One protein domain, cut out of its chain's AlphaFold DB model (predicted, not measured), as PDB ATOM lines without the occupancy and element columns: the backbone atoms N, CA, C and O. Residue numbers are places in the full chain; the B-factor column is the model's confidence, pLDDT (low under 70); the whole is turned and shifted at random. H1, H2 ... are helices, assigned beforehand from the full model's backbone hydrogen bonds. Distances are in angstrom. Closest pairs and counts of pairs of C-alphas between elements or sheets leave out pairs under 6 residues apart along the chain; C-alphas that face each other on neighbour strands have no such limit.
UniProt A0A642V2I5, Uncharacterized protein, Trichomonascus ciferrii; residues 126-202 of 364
ATOM      1  N   SER A 126     311.987 222.831 183.649       96.31
ATOM      2  CA  SER A 126     311.949 221.368 183.726       96.31
ATOM      3  C   SER A 126     312.581 220.833 185.008       96.31
ATOM      4  O   SER A 126     312.001 219.947 185.622       96.31
ATOM      5  N   ILE A 127     313.723 221.369 185.455       94.62
ATOM      6  CA  ILE A 127     314.361 220.956 186.719       94.62
ATOM      7  C   ILE A 127     313.462 221.297 187.911       94.62
ATOM      8  O   ILE A 127     313.233 220.459 188.780       94.62
ATOM      9  N   LEU A 128     312.930 222.518 187.944       95.00
ATOM     10  CA  LEU A 128     312.032 222.975 189.000       95.00
ATOM     11  C   LEU A 128     310.699 222.217 188.984       95.00
ATOM     12  O   LEU A 128     310.203 221.828 190.037       95.00
ATOM     13  N   GLY A 129     310.147 221.956 187.800       95.00
ATOM     14  CA  GLY A 129     308.940 221.156 187.615       95.00
ATOM     15  C   GLY A 129     309.145 219.697 188.011       95.00
ATOM     16  O   GLY A 129     308.285 219.119 188.665       95.00
ATOM     17  N   PHE A 130     310.303 219.115 187.695       92.81
ATOM     18  CA  PHE A 130     310.679 217.780 188.156       92.81
ATOM     19  C   PHE A 130     310.831 217.732 189.681       92.81
ATOM     20  O   PHE A 130     310.382 216.779 190.310       92.81
ATOM     21  N   TRP A 131     311.392 218.774 190.297       91.38
ATOM     22  CA  TRP A 131     311.445 218.872 191.755       91.38
ATOM     23  C   TRP A 131     310.037 218.939 192.361       91.38
ATOM     24  O   TRP A 131     309.728 218.173 193.266       91.38
ATOM     25  N   LEU A 132     309.144 219.771 191.818       92.12
ATOM     26  CA  LEU A 132     307.746 219.800 192.265       92.12
ATOM     27  C   LEU A 132     307.042 218.457 192.073       92.12
ATOM     28  O   LEU A 132     306.275 218.050 192.936       92.12
ATOM     29  N   TYR A 133     307.318 217.759 190.971       89.88
ATOM     30  CA  TYR A 133     306.794 216.420 190.723       89.88
ATOM     31  C   TYR A 133     307.215 215.432 191.822       89.88
ATOM     32  O   TYR A 133     306.373 214.704 192.335       89.88
ATOM     33  N   LEU A 134     308.490 215.450 192.223       86.62
ATOM     34  CA  LEU A 134     309.010 214.613 193.310       86.62
ATOM     35  C   LEU A 134     308.407 214.949 194.684       86.62
ATOM     36  O   LEU A 134     308.386 214.094 195.567       86.62
ATOM     37  N   ASP A 135     307.931 216.180 194.856       85.81
ATOM     38  CA  ASP A 135     307.301 216.670 196.084       85.81
ATOM     39  C   ASP A 135     305.758 216.528 196.060       85.81
ATOM     40  O   ASP A 135     305.083 217.046 196.954       85.81
ATOM     41  N   LEU A 136     305.170 215.852 195.057       87.19
ATOM     42  CA  LEU A 136     303.718 215.637 194.986       87.19
ATOM     43  C   LEU A 136     303.197 214.857 196.211       87.19
ATOM     44  O   LEU A 136     303.854 213.915 196.662       87.19
ATOM     45  N   PRO A 137     301.985 215.180 196.708       85.75
ATOM     46  CA  PRO A 137     301.320 214.392 197.740       85.75
ATOM     47  C   PRO A 137     301.270 212.900 197.387       85.75
ATOM     48  O   PRO A 137     300.936 212.522 196.263       85.75
ATOM     49  N   GLU A 138     301.568 212.044 198.362       78.06
ATOM     50  CA  GLU A 138     301.852 210.622 198.137       78.06
ATOM     51  C   GLU A 138     300.679 209.873 197.492       78.06
ATOM     52  O   GLU A 138     300.875 209.014 196.636       78.06
ATOM     53  N   TYR A 139     299.447 210.251 197.836       80.81
ATOM     54  CA  TYR A 139     298.234 209.611 197.323       80.81
ATOM     55  C   TYR A 139     297.907 209.960 195.856       80.81
ATOM     56  O   TYR A 139     297.085 209.273 195.252       80.81
ATOM     57  N   ILE A 140     298.526 210.998 195.276       83.25
ATOM     58  CA  ILE A 140     298.456 211.305 193.831       83.25
ATOM     59  C   ILE A 140     299.778 211.059 193.110       83.25
ATOM     60  O   ILE A 140     299.845 211.222 191.890       83.25
ATOM     61  N   HIS A 141     300.833 210.700 193.842       79.94
ATOM     62  CA  HIS A 141     302.139 210.474 193.256       79.94
ATOM     63  C   HIS A 141     302.058 209.236 192.344       79.94
ATOM     64  O   HIS A 141     301.754 208.142 192.822       79.94
ATOM     65  N   PRO A 142     302.333 209.356 191.033       77.88
ATOM     66  CA  PRO A 142     302.134 208.249 190.094       77.88
ATOM     67  C   PRO A 142     303.118 207.090 190.317       77.88
ATOM     68  O   PRO A 142     302.871 205.974 189.872       77.88
ATOM     69  N   THR A 143     304.212 207.332 191.046       76.38
ATOM     70  CA  THR A 143     305.140 206.302 191.539       76.38
ATOM     71  C   THR A 143     305.315 206.407 193.063       76.38
ATOM     72  O   THR A 143     306.272 207.048 193.511       76.38
ATOM     73  N   PRO A 144     304.390 205.871 193.881       68.81
ATOM     74  CA  PRO A 144     304.464 205.966 195.343       68.81
ATOM     75  C   PRO A 144     305.799 205.432 195.891       68.81
ATOM     76  O   PRO A 144     306.371 204.496 195.334       68.81
ATOM     77  N   GLY A 145     306.317 206.038 196.963       66.81
ATOM     78  CA  GLY A 145     307.579 205.634 197.604       66.81
ATOM     79  C   GLY A 145     308.869 206.238 197.025       66.81
ATOM     80  O   GLY A 145     309.930 206.075 197.624       66.81
ATOM     81  N   TYR A 146     308.795 206.972 195.909       71.75
ATOM     82  CA  TYR A 146     309.948 207.664 195.302       71.75
ATOM     83  C   TYR A 146     310.074 209.141 195.688       71.75
ATOM     84  O   TYR A 146     311.004 209.812 195.236       71.75
ATOM     85  N   ALA A 147     309.172 209.649 196.532       72.00
ATOM     86  CA  ALA A 147     309.315 210.981 197.097       72.00
ATOM     87  C   ALA A 147     310.668 211.072 197.838       72.00
ATOM     88  O   ALA A 147     311.002 210.167 198.613       72.00
ATOM     89  N   PRO A 148     311.474 212.131 197.635       72.00
ATOM     90  CA  PRO A 148     312.790 212.268 198.255       72.00
ATOM     91  C   PRO A 148     312.754 212.178 199.779       72.00
ATOM     92  O   PRO A 148     313.683 211.655 200.385       72.00
ATOM     93  N   THR A 149     311.672 212.648 200.399       69.88
ATOM     94  CA  THR A 149     311.422 212.530 201.841       69.88
ATOM     95  C   THR A 149     311.279 211.076 202.277       69.88
ATOM     96  O   THR A 149     311.895 210.682 203.264       69.88
ATOM     97  N   THR A 150     310.544 210.261 201.520       72.12
ATOM     98  CA  THR A 150     310.387 208.821 201.763       72.12
ATOM     99  C   THR A 150     311.695 208.070 201.527       72.12
ATOM    100  O   THR A 150     312.078 207.236 202.342       72.12
ATOM    101  N   LEU A 151     312.436 208.403 200.465       78.06
ATOM    102  CA  LEU A 151     313.758 207.824 200.206       78.06
ATOM    103  C   LEU A 151     314.766 208.185 201.303       78.06
ATOM    104  O   LEU A 151     315.519 207.324 201.750       78.06
ATOM    105  N   PHE A 152     314.765 209.440 201.758       77.19
ATOM    106  CA  PHE A 152     315.616 209.893 202.852       77.19
ATOM    107  C   PHE A 152     315.239 209.205 204.166       77.19
ATOM    108  O   PHE A 152     316.121 208.681 204.837       77.19
ATOM    109  N   TYR A 153     313.947 209.128 204.494       74.38
ATOM    110  CA  TYR A 153     313.461 208.390 205.657       74.38
ATOM    111  C   TYR A 153     313.910 206.922 205.609       74.38
ATOM    112  O   TYR A 153     314.595 206.482 206.527       74.38
ATOM    113  N   ASN A 154     313.659 206.211 204.504       76.19
ATOM    114  CA  ASN A 154     314.073 204.816 204.305       76.19
ATOM    115  C   ASN A 154     315.594 204.625 204.399       76.19
ATOM    116  O   ASN A 154     316.071 203.642 204.962       76.19
ATOM    117  N   PHE A 155     316.377 205.564 203.867       82.12
ATOM    118  CA  PHE A 155     317.830 205.545 204.001       82.12
ATOM    119  C   PHE A 155     318.273 205.759 205.458       82.12
ATOM    120  O   PHE A 155     319.156 205.054 205.944       82.12
ATOM    121  N   THR A 156     317.653 206.699 206.177       81.31
ATOM    122  CA  THR A 156     317.983 206.968 207.585       81.31
ATOM    123  C   THR A 156     317.577 205.832 208.517       81.31
ATOM    124  O   THR A 156     318.343 205.517 209.423       81.31
ATOM    125  N   THR A 157     316.441 205.173 208.285       81.25
ATOM    126  CA  THR A 157     316.012 204.000 209.064       81.25
ATOM    127  C   THR A 157     316.841 202.762 208.733       81.25
ATOM    128  O   THR A 157     317.143 201.981 209.632       81.25
ATOM    129  N   TRP A 158     317.304 202.610 207.487       83.69
ATOM    130  CA  TRP A 158     318.312 201.606 207.135       83.69
ATOM    131  C   TRP A 158     319.638 201.831 207.880       83.69
ATOM    132  O   TRP A 158     320.234 200.878 208.379       83.69
ATOM    133  N   LEU A 159     320.089 203.086 207.991       87.69
ATOM    134  CA  LEU A 159     321.335 203.439 208.679       87.69
ATOM    135  C   LEU A 159     321.206 203.374 210.213       87.69
ATOM    136  O   LEU A 159     322.159 203.012 210.901       87.69
ATOM    137  N   ILE A 160     320.041 203.740 210.751       87.12
ATOM    138  CA  ILE A 160     319.746 203.818 212.185       87.12
ATOM    139  C   ILE A 160     318.360 203.193 212.435       87.12
ATOM    140  O   ILE A 160     317.357 203.907 212.503       87.12
ATOM    141  N   PRO A 161     318.284 201.863 212.635       82.31
ATOM    142  CA  PRO A 161     317.011 201.154 212.807       82.31
ATOM    143  C   PRO A 161     316.170 201.631 213.997       82.31
ATOM    144  O   PRO A 161     314.956 201.486 213.991       82.31
ATOM    145  N   ALA A 162     316.796 202.250 215.003       78.44
ATOM    146  CA  ALA A 162     316.105 202.827 216.158       78.44
ATOM    147  C   ALA A 162     315.192 204.023 215.812       78.44
ATOM    148  O   ALA A 162     314.403 204.438 216.654       78.44
ATOM    149  N   LEU A 163     315.305 204.586 214.601       72.19
ATOM    150  CA  LEU A 163     314.429 205.648 214.093       72.19
ATOM    151  C   LEU A 163     313.191 205.109 213.352       72.19
ATOM    152  O   LEU A 163     312.355 205.905 212.923       72.19
ATOM    153  N   ALA A 164     313.071 203.787 213.181       72.19
ATOM    154  CA  ALA A 164     311.888 203.148 212.613       72.19
ATOM    155  C   ALA A 164     310.763 203.120 213.664       72.19
ATOM    156  O   ALA A 164     310.503 202.107 214.306       72.19
ATOM    157  N   ASP A 165     310.157 204.278 213.910       67.94
ATOM    158  CA  ASP A 165     308.931 204.389 214.698       67.94
ATOM    159  C   ASP A 165     307.732 204.122 213.768       67.94
ATOM    160  O   ASP A 165     307.520 204.856 212.802       67.94
ATOM    161  N   ASP A 166     306.969 203.059 214.045       59.97
ATOM    162  CA  ASP A 166     305.809 202.606 213.251       59.97
ATOM    163  C   ASP A 166     304.544 203.458 213.484       59.97
ATOM    164  O   ASP A 166     303.463 203.167 212.959       59.97
ATOM    165  N   THR A 167     304.628 204.517 214.294       60.09
ATOM    166  CA  THR A 167     303.484 205.397 214.536       60.09
ATOM    167  C   THR A 167     303.180 206.264 213.305       60.09
ATOM    168  O   THR A 167     304.048 206.998 212.822       60.09
ATOM    169  N   PRO A 168     301.937 206.245 212.770       58.22
ATOM    170  CA  PRO A 168     301.589 207.066 211.619       58.22
ATOM    171  C   PRO A 168     301.732 208.540 211.992       58.22
ATOM    172  O   PRO A 168     301.006 209.078 212.832       58.22
ATOM    173  N   SER A 169     302.698 209.193 211.352       62.47
ATOM    174  CA  SER A 169     302.975 210.612 211.533       62.47
ATOM    175  C   SER A 169     301.694 211.435 211.375       62.47
ATOM    176  O   SER A 169     300.946 211.266 210.407       62.47
ATOM    177  N   LYS A 170     301.454 212.389 212.285       60.62
ATOM    178  CA  LYS A 170     300.326 213.345 212.200       60.62
ATOM    179  C   LYS A 170     300.337 214.166 210.899       60.62
ATOM    180  O   LYS A 170     299.312 214.732 210.522       60.62
ATOM    181  N   PHE A 171     301.476 214.202 210.208       60.84
ATOM    182  CA  PHE A 171     301.673 214.871 208.924       60.84
ATOM    183  C   PHE A 171     301.235 214.033 207.711       60.84
ATOM    184  O   PHE A 171     301.259 214.533 206.592       60.84
ATOM    185  N   SER A 172     300.782 212.791 207.916       68.69
ATOM    186  CA  SER A 172     300.249 211.932 206.846       68.69
ATOM    187  C   SER A 172     298.846 212.341 206.369       68.69
ATOM    188  O   SER A 172     298.391 211.869 205.330       68.69
ATOM    189  N   ASN A 173     298.162 213.252 207.074       82.31
ATOM    190  CA  ASN A 173     296.849 213.756 206.669       82.31
ATOM    191  C   ASN A 173     296.925 214.515 205.327       82.31
ATOM    192  O   ASN A 173     297.782 215.379 205.144       82.31
ATOM    193  N   VAL A 174     295.969 214.249 204.430       86.06
ATOM    194  CA  VAL A 174     295.803 214.882 203.108       86.06
ATOM    195  C   VAL A 174     295.938 216.409 203.151       86.06
ATOM    196  O   VAL A 174     296.597 216.991 202.291       86.06
ATOM    197  N   TRP A 175     295.366 217.070 204.162       86.75
ATOM    198  CA  TRP A 175     295.446 218.530 204.295       86.75
ATOM    199  C   TRP A 175     296.865 219.027 204.569       86.75
ATOM    200  O   TRP A 175     297.282 220.037 204.005       86.75
ATOM    201  N   TRP A 176     297.628 218.302 205.393       83.69
ATOM    202  CA  TRP A 176     299.031 218.624 205.646       83.69
ATOM    203  C   TRP A 176     299.884 218.387 204.405       83.69
ATOM    204  O   TRP A 176     300.722 219.228 204.095       83.69
ATOM    205  N   GLN A 177     299.630 217.314 203.651       84.62
ATOM    206  CA  GLN A 177     300.344 217.050 202.399       84.62
ATOM    207  C   GLN A 177     300.130 218.171 201.367       84.62
ATOM    208  O   GLN A 177     301.093 218.640 200.762       84.62
ATOM    209  N   TRP A 178     298.897 218.669 201.215       88.06
ATOM    210  CA  TRP A 178     298.619 219.844 200.378       88.06
ATOM    211  C   TRP A 178     299.250 221.127 200.914       88.06
ATOM    212  O   TRP A 178     299.768 221.919 200.130       88.06
ATOM    213  N   GLY A 179     299.225 221.333 202.234       89.00
ATOM    214  CA  GLY A 179     299.877 222.475 202.872       89.00
ATOM    215  C   GLY A 179     301.381 222.504 202.597       89.00
ATOM    216  O   GLY A 179     301.910 223.534 202.180       89.00
ATOM    217  N   PHE A 180     302.065 221.364 202.745       85.88
ATOM    218  CA  PHE A 180     303.475 221.238 202.377       85.88
ATOM    219  C   PHE A 180     303.676 221.468 200.881       85.88
ATOM    220  O   PHE A 180     304.476 222.325 200.515       85.88
ATOM    221  N   PHE A 181     302.920 220.796 200.009       90.44
ATOM    222  CA  PHE A 181     303.053 220.977 198.563       90.44
ATOM    223  C   PHE A 181     302.882 222.444 198.128       90.44
ATOM    224  O   PHE A 181     303.668 222.948 197.326       90.44
ATOM    225  N   ALA A 182     301.936 223.181 198.720       94.25
ATOM    226  CA  ALA A 182     301.775 224.613 198.473       94.25
ATOM    227  C   ALA A 182     303.027 225.424 198.867       94.25
ATOM    228  O   ALA A 182     303.463 226.289 198.105       94.25
ATOM    229  N   LEU A 183     303.655 225.117 200.009       92.25
ATOM    230  CA  LEU A 183     304.933 225.725 200.401       92.25
ATOM    231  C   LEU A 183     306.059 225.380 199.414       92.25
ATOM    232  O   LEU A 183     306.883 226.241 199.102       92.25
ATOM    233  N   HIS A 184     306.084 224.157 198.878       91.75
ATOM    234  CA  HIS A 184     307.035 223.758 197.837       91.75
ATOM    235  C   HIS A 184     306.828 224.548 196.535       91.75
ATOM    236  O   HIS A 184     307.809 225.047 195.978       91.75
ATOM    237  N   CYS A 185     305.582 224.753 196.100       95.56
ATOM    238  CA  CYS A 185     305.251 225.622 194.966       95.56
ATOM    239  C   CYS A 185     305.731 227.061 195.187       95.56
ATOM    240  O   CYS A 185     306.366 227.630 194.300       95.56
ATOM    241  N   LEU A 186     305.500 227.636 196.374       97.00
ATOM    242  CA  LEU A 186     305.980 228.980 196.716       97.00
ATOM    243  C   LEU A 186     307.510 229.066 196.693       97.00
ATOM    244  O   LEU A 186     308.063 229.983 196.090       97.00
ATOM    245  N   LYS A 187     308.201 228.089 197.290       95.44
ATOM    246  CA  LYS A 187     309.668 227.980 197.267       95.44
ATOM    247  C   LYS A 187     310.198 227.943 195.832       95.44
ATOM    248  O   LYS A 187     311.123 228.679 195.498       95.44
ATOM    249  N   VAL A 188     309.625 227.094 194.983       96.19
ATOM    250  CA  VAL A 188     310.045 226.953 193.583       96.19
ATOM    251  C   VAL A 188     309.748 228.218 192.780       96.19
ATOM    252  O   VAL A 188     310.613 228.672 192.033       96.19
ATOM    253  N   GLY A 189     308.581 228.833 192.989       97.00
ATOM    254  CA  GLY A 189     308.240 230.129 192.407       97.00
ATOM    255  C   GLY A 189     309.225 231.225 192.818       97.00
ATOM    256  O   GLY A 189     309.663 231.999 191.973       97.00
ATOM    257  N   PHE A 190     309.650 231.243 194.084       96.94
ATOM    258  CA  PHE A 190     310.653 232.182 194.584       96.94
ATOM    259  C   PHE A 190     312.040 231.949 193.964       96.94
ATOM    260  O   PHE A 190     312.685 232.903 193.538       96.94
ATOM    261  N   ILE A 191     312.488 230.692 193.839       95.81
ATOM    262  CA  ILE A 191     313.748 230.357 193.149       95.81
ATOM    263  C   ILE A 191     313.693 230.804 191.685       95.81
ATOM    264  O   ILE A 191     314.628 231.443 191.203       95.81
ATOM    265  N   TYR A 192     312.598 230.501 190.982       96.12
ATOM    266  CA  TYR A 192     312.399 230.946 189.605       96.12
ATOM    267  C   TYR A 192     312.446 232.473 189.505       96.12
ATOM    268  O   TYR A 192     313.171 232.998 188.662       96.12
ATOM    269  N   LEU A 193     311.740 233.178 190.395       96.12
ATOM    270  CA  LEU A 193     311.722 234.637 190.439       96.12
ATOM    271  C   LEU A 193     313.133 235.208 190.621       96.12
ATOM    272  O   LEU A 193     313.512 236.085 189.854       96.12
ATOM    273  N   LEU A 194     313.930 234.683 191.560       95.75
ATOM    274  CA  LEU A 194     315.315 235.126 191.787       95.75
ATOM    275  C   LEU A 194     316.204 234.979 190.544       95.75
ATOM    276  O   LEU A 194     317.040 235.842 190.281       95.75
ATOM    277  N   ILE A 195     316.033 233.897 189.782       94.62
ATOM    278  CA  ILE A 195     316.776 233.672 188.534       94.62
ATOM    279  C   ILE A 195     316.247 234.593 187.428       94.62
ATOM    280  O   ILE A 195     317.036 235.139 186.659       94.62
ATOM    281  N   TRP A 196     314.927 234.791 187.360       93.69
ATOM    282  CA  TRP A 196     314.253 235.593 186.338       93.69
ATOM    283  C   TRP A 196     314.579 237.082 186.440       93.69
ATOM    284  O   TRP A 196     314.928 237.682 185.427       93.69
ATOM    285  N   VAL A 197     314.557 237.650 187.651       92.38
ATOM    286  CA  VAL A 197     314.948 239.051 187.903       92.38
ATOM    287  C   VAL A 197     316.464 239.273 187.845       92.38
ATOM    288  O   VAL A 197     316.921 240.400 187.991       92.38
ATOM    289  N   GLY A 198     317.264 238.209 187.697       90.31
ATOM    290  CA  GLY A 198     318.724 238.305 187.673       90.31
ATOM    291  C   GLY A 198     319.383 238.484 189.046       90.31
ATOM    292  O   GLY A 198     320.579 238.760 189.106       90.31
ATOM    293  N   GLY A 199     318.652 238.272 190.148       88.25
ATOM    294  CA  GLY A 199     319.219 238.274 191.505       88.25
ATOM    295  C   GLY A 199     320.288 237.190 191.698       88.25
ATOM    296  O   GLY A 199     321.238 237.376 192.454       88.25
ATOM    297  N   VAL A 200     320.174 236.081 190.956       88.38
ATOM    298  CA  VAL A 200     321.229 235.075 190.787       88.38
ATOM    299  C   VAL A 200     321.491 234.886 189.293       88.38
ATOM    300  O   VAL A 200     320.697 234.257 188.596       88.38
ATOM    301  N   ASN A 201     322.617 235.415 188.800       88.81
ATOM    302  CA  ASN A 201     322.971 235.384 187.377       88.81
ATOM    303  C   ASN A 201     324.361 234.753 187.121       88.81
ATOM    304  O   ASN A 201     325.326 235.457 186.818       88.81
ATOM    305  N   PRO A 202     324.516 233.426 187.304       87.56
ATOM    306  CA  PRO A 202     325.781 232.749 187.054       87.56
ATOM    307  C   PRO A 202     326.020 232.573 185.550       87.56
ATOM    308  O   PRO A 202     325.086 232.382 184.779       87.56
TER     309      PRO A 202
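Overview. This is residues 126 to 202 of the 364 residues of an uncharacterized protein of Trichomonascus ciferrii (UniProt A0A642V2I5). A long helix, H3, has the short helix H1 side by side with part of it, running the opposite way, while a third helix, H2, is set off from this pair, and a long loop, residues 160 to 173, leads from H2 back to the beginning of H3. The arrangement is open and loosely formed, with H1 and H3 as its one touching pair of helices. The printed part has 77 residues with three named helices, in the order H1, H2, H3, and no named strand; its class is all helix. It is loose, with a radius of gyration of the C-alphas of 15.4 A, and elongated, spanning 45 by 28 by 21 A.

Arrangement. H3, residues 174 to 196, touches H1, residues 126 to 134, with residues 181 to 188 alone. Their closest C-alphas, those of Val 188 and Leu 128, are 6.4 A apart. The two helices run opposite ways at a shallow tilt of 13 degrees. H2, residues 148 to 159, is close to H1 but not clearly touching it; their closest C-alphas, those of Leu 134 and Pro 148, are 6.7 A apart. H1 and H2 run the same way at a steep tilt of 60 degrees. H2 and H3 are apart. In H1, H2 and H3 every O i to N i+4 pair is within hydrogen-bond range.

Along the chain. H3 is 32.4 A long, from C-alpha 174 at (295.803, 214.882, 203.108) to C-alpha 196 at (314.253, 235.593, 186.338). H1 begins with C-alpha 126 at (311.949, 221.368, 183.726) and is 12.1 A long. H2 is 16.1 A long.

Size, cuts and confidence. The two C-alphas farthest apart, those of Ala 162 and Val 197, are 46.0 A apart. The printed part has no cut. Both links are long: 13 residues from H1 to H2 and 14 from H2 to H3. Residues 193 to 198, of which 193 to 196 belong to H3, stand free. The mean pLDDT of the printed part is 83.3; residues 144 to 145, residue 149 and residues 165 to 172 are under 70.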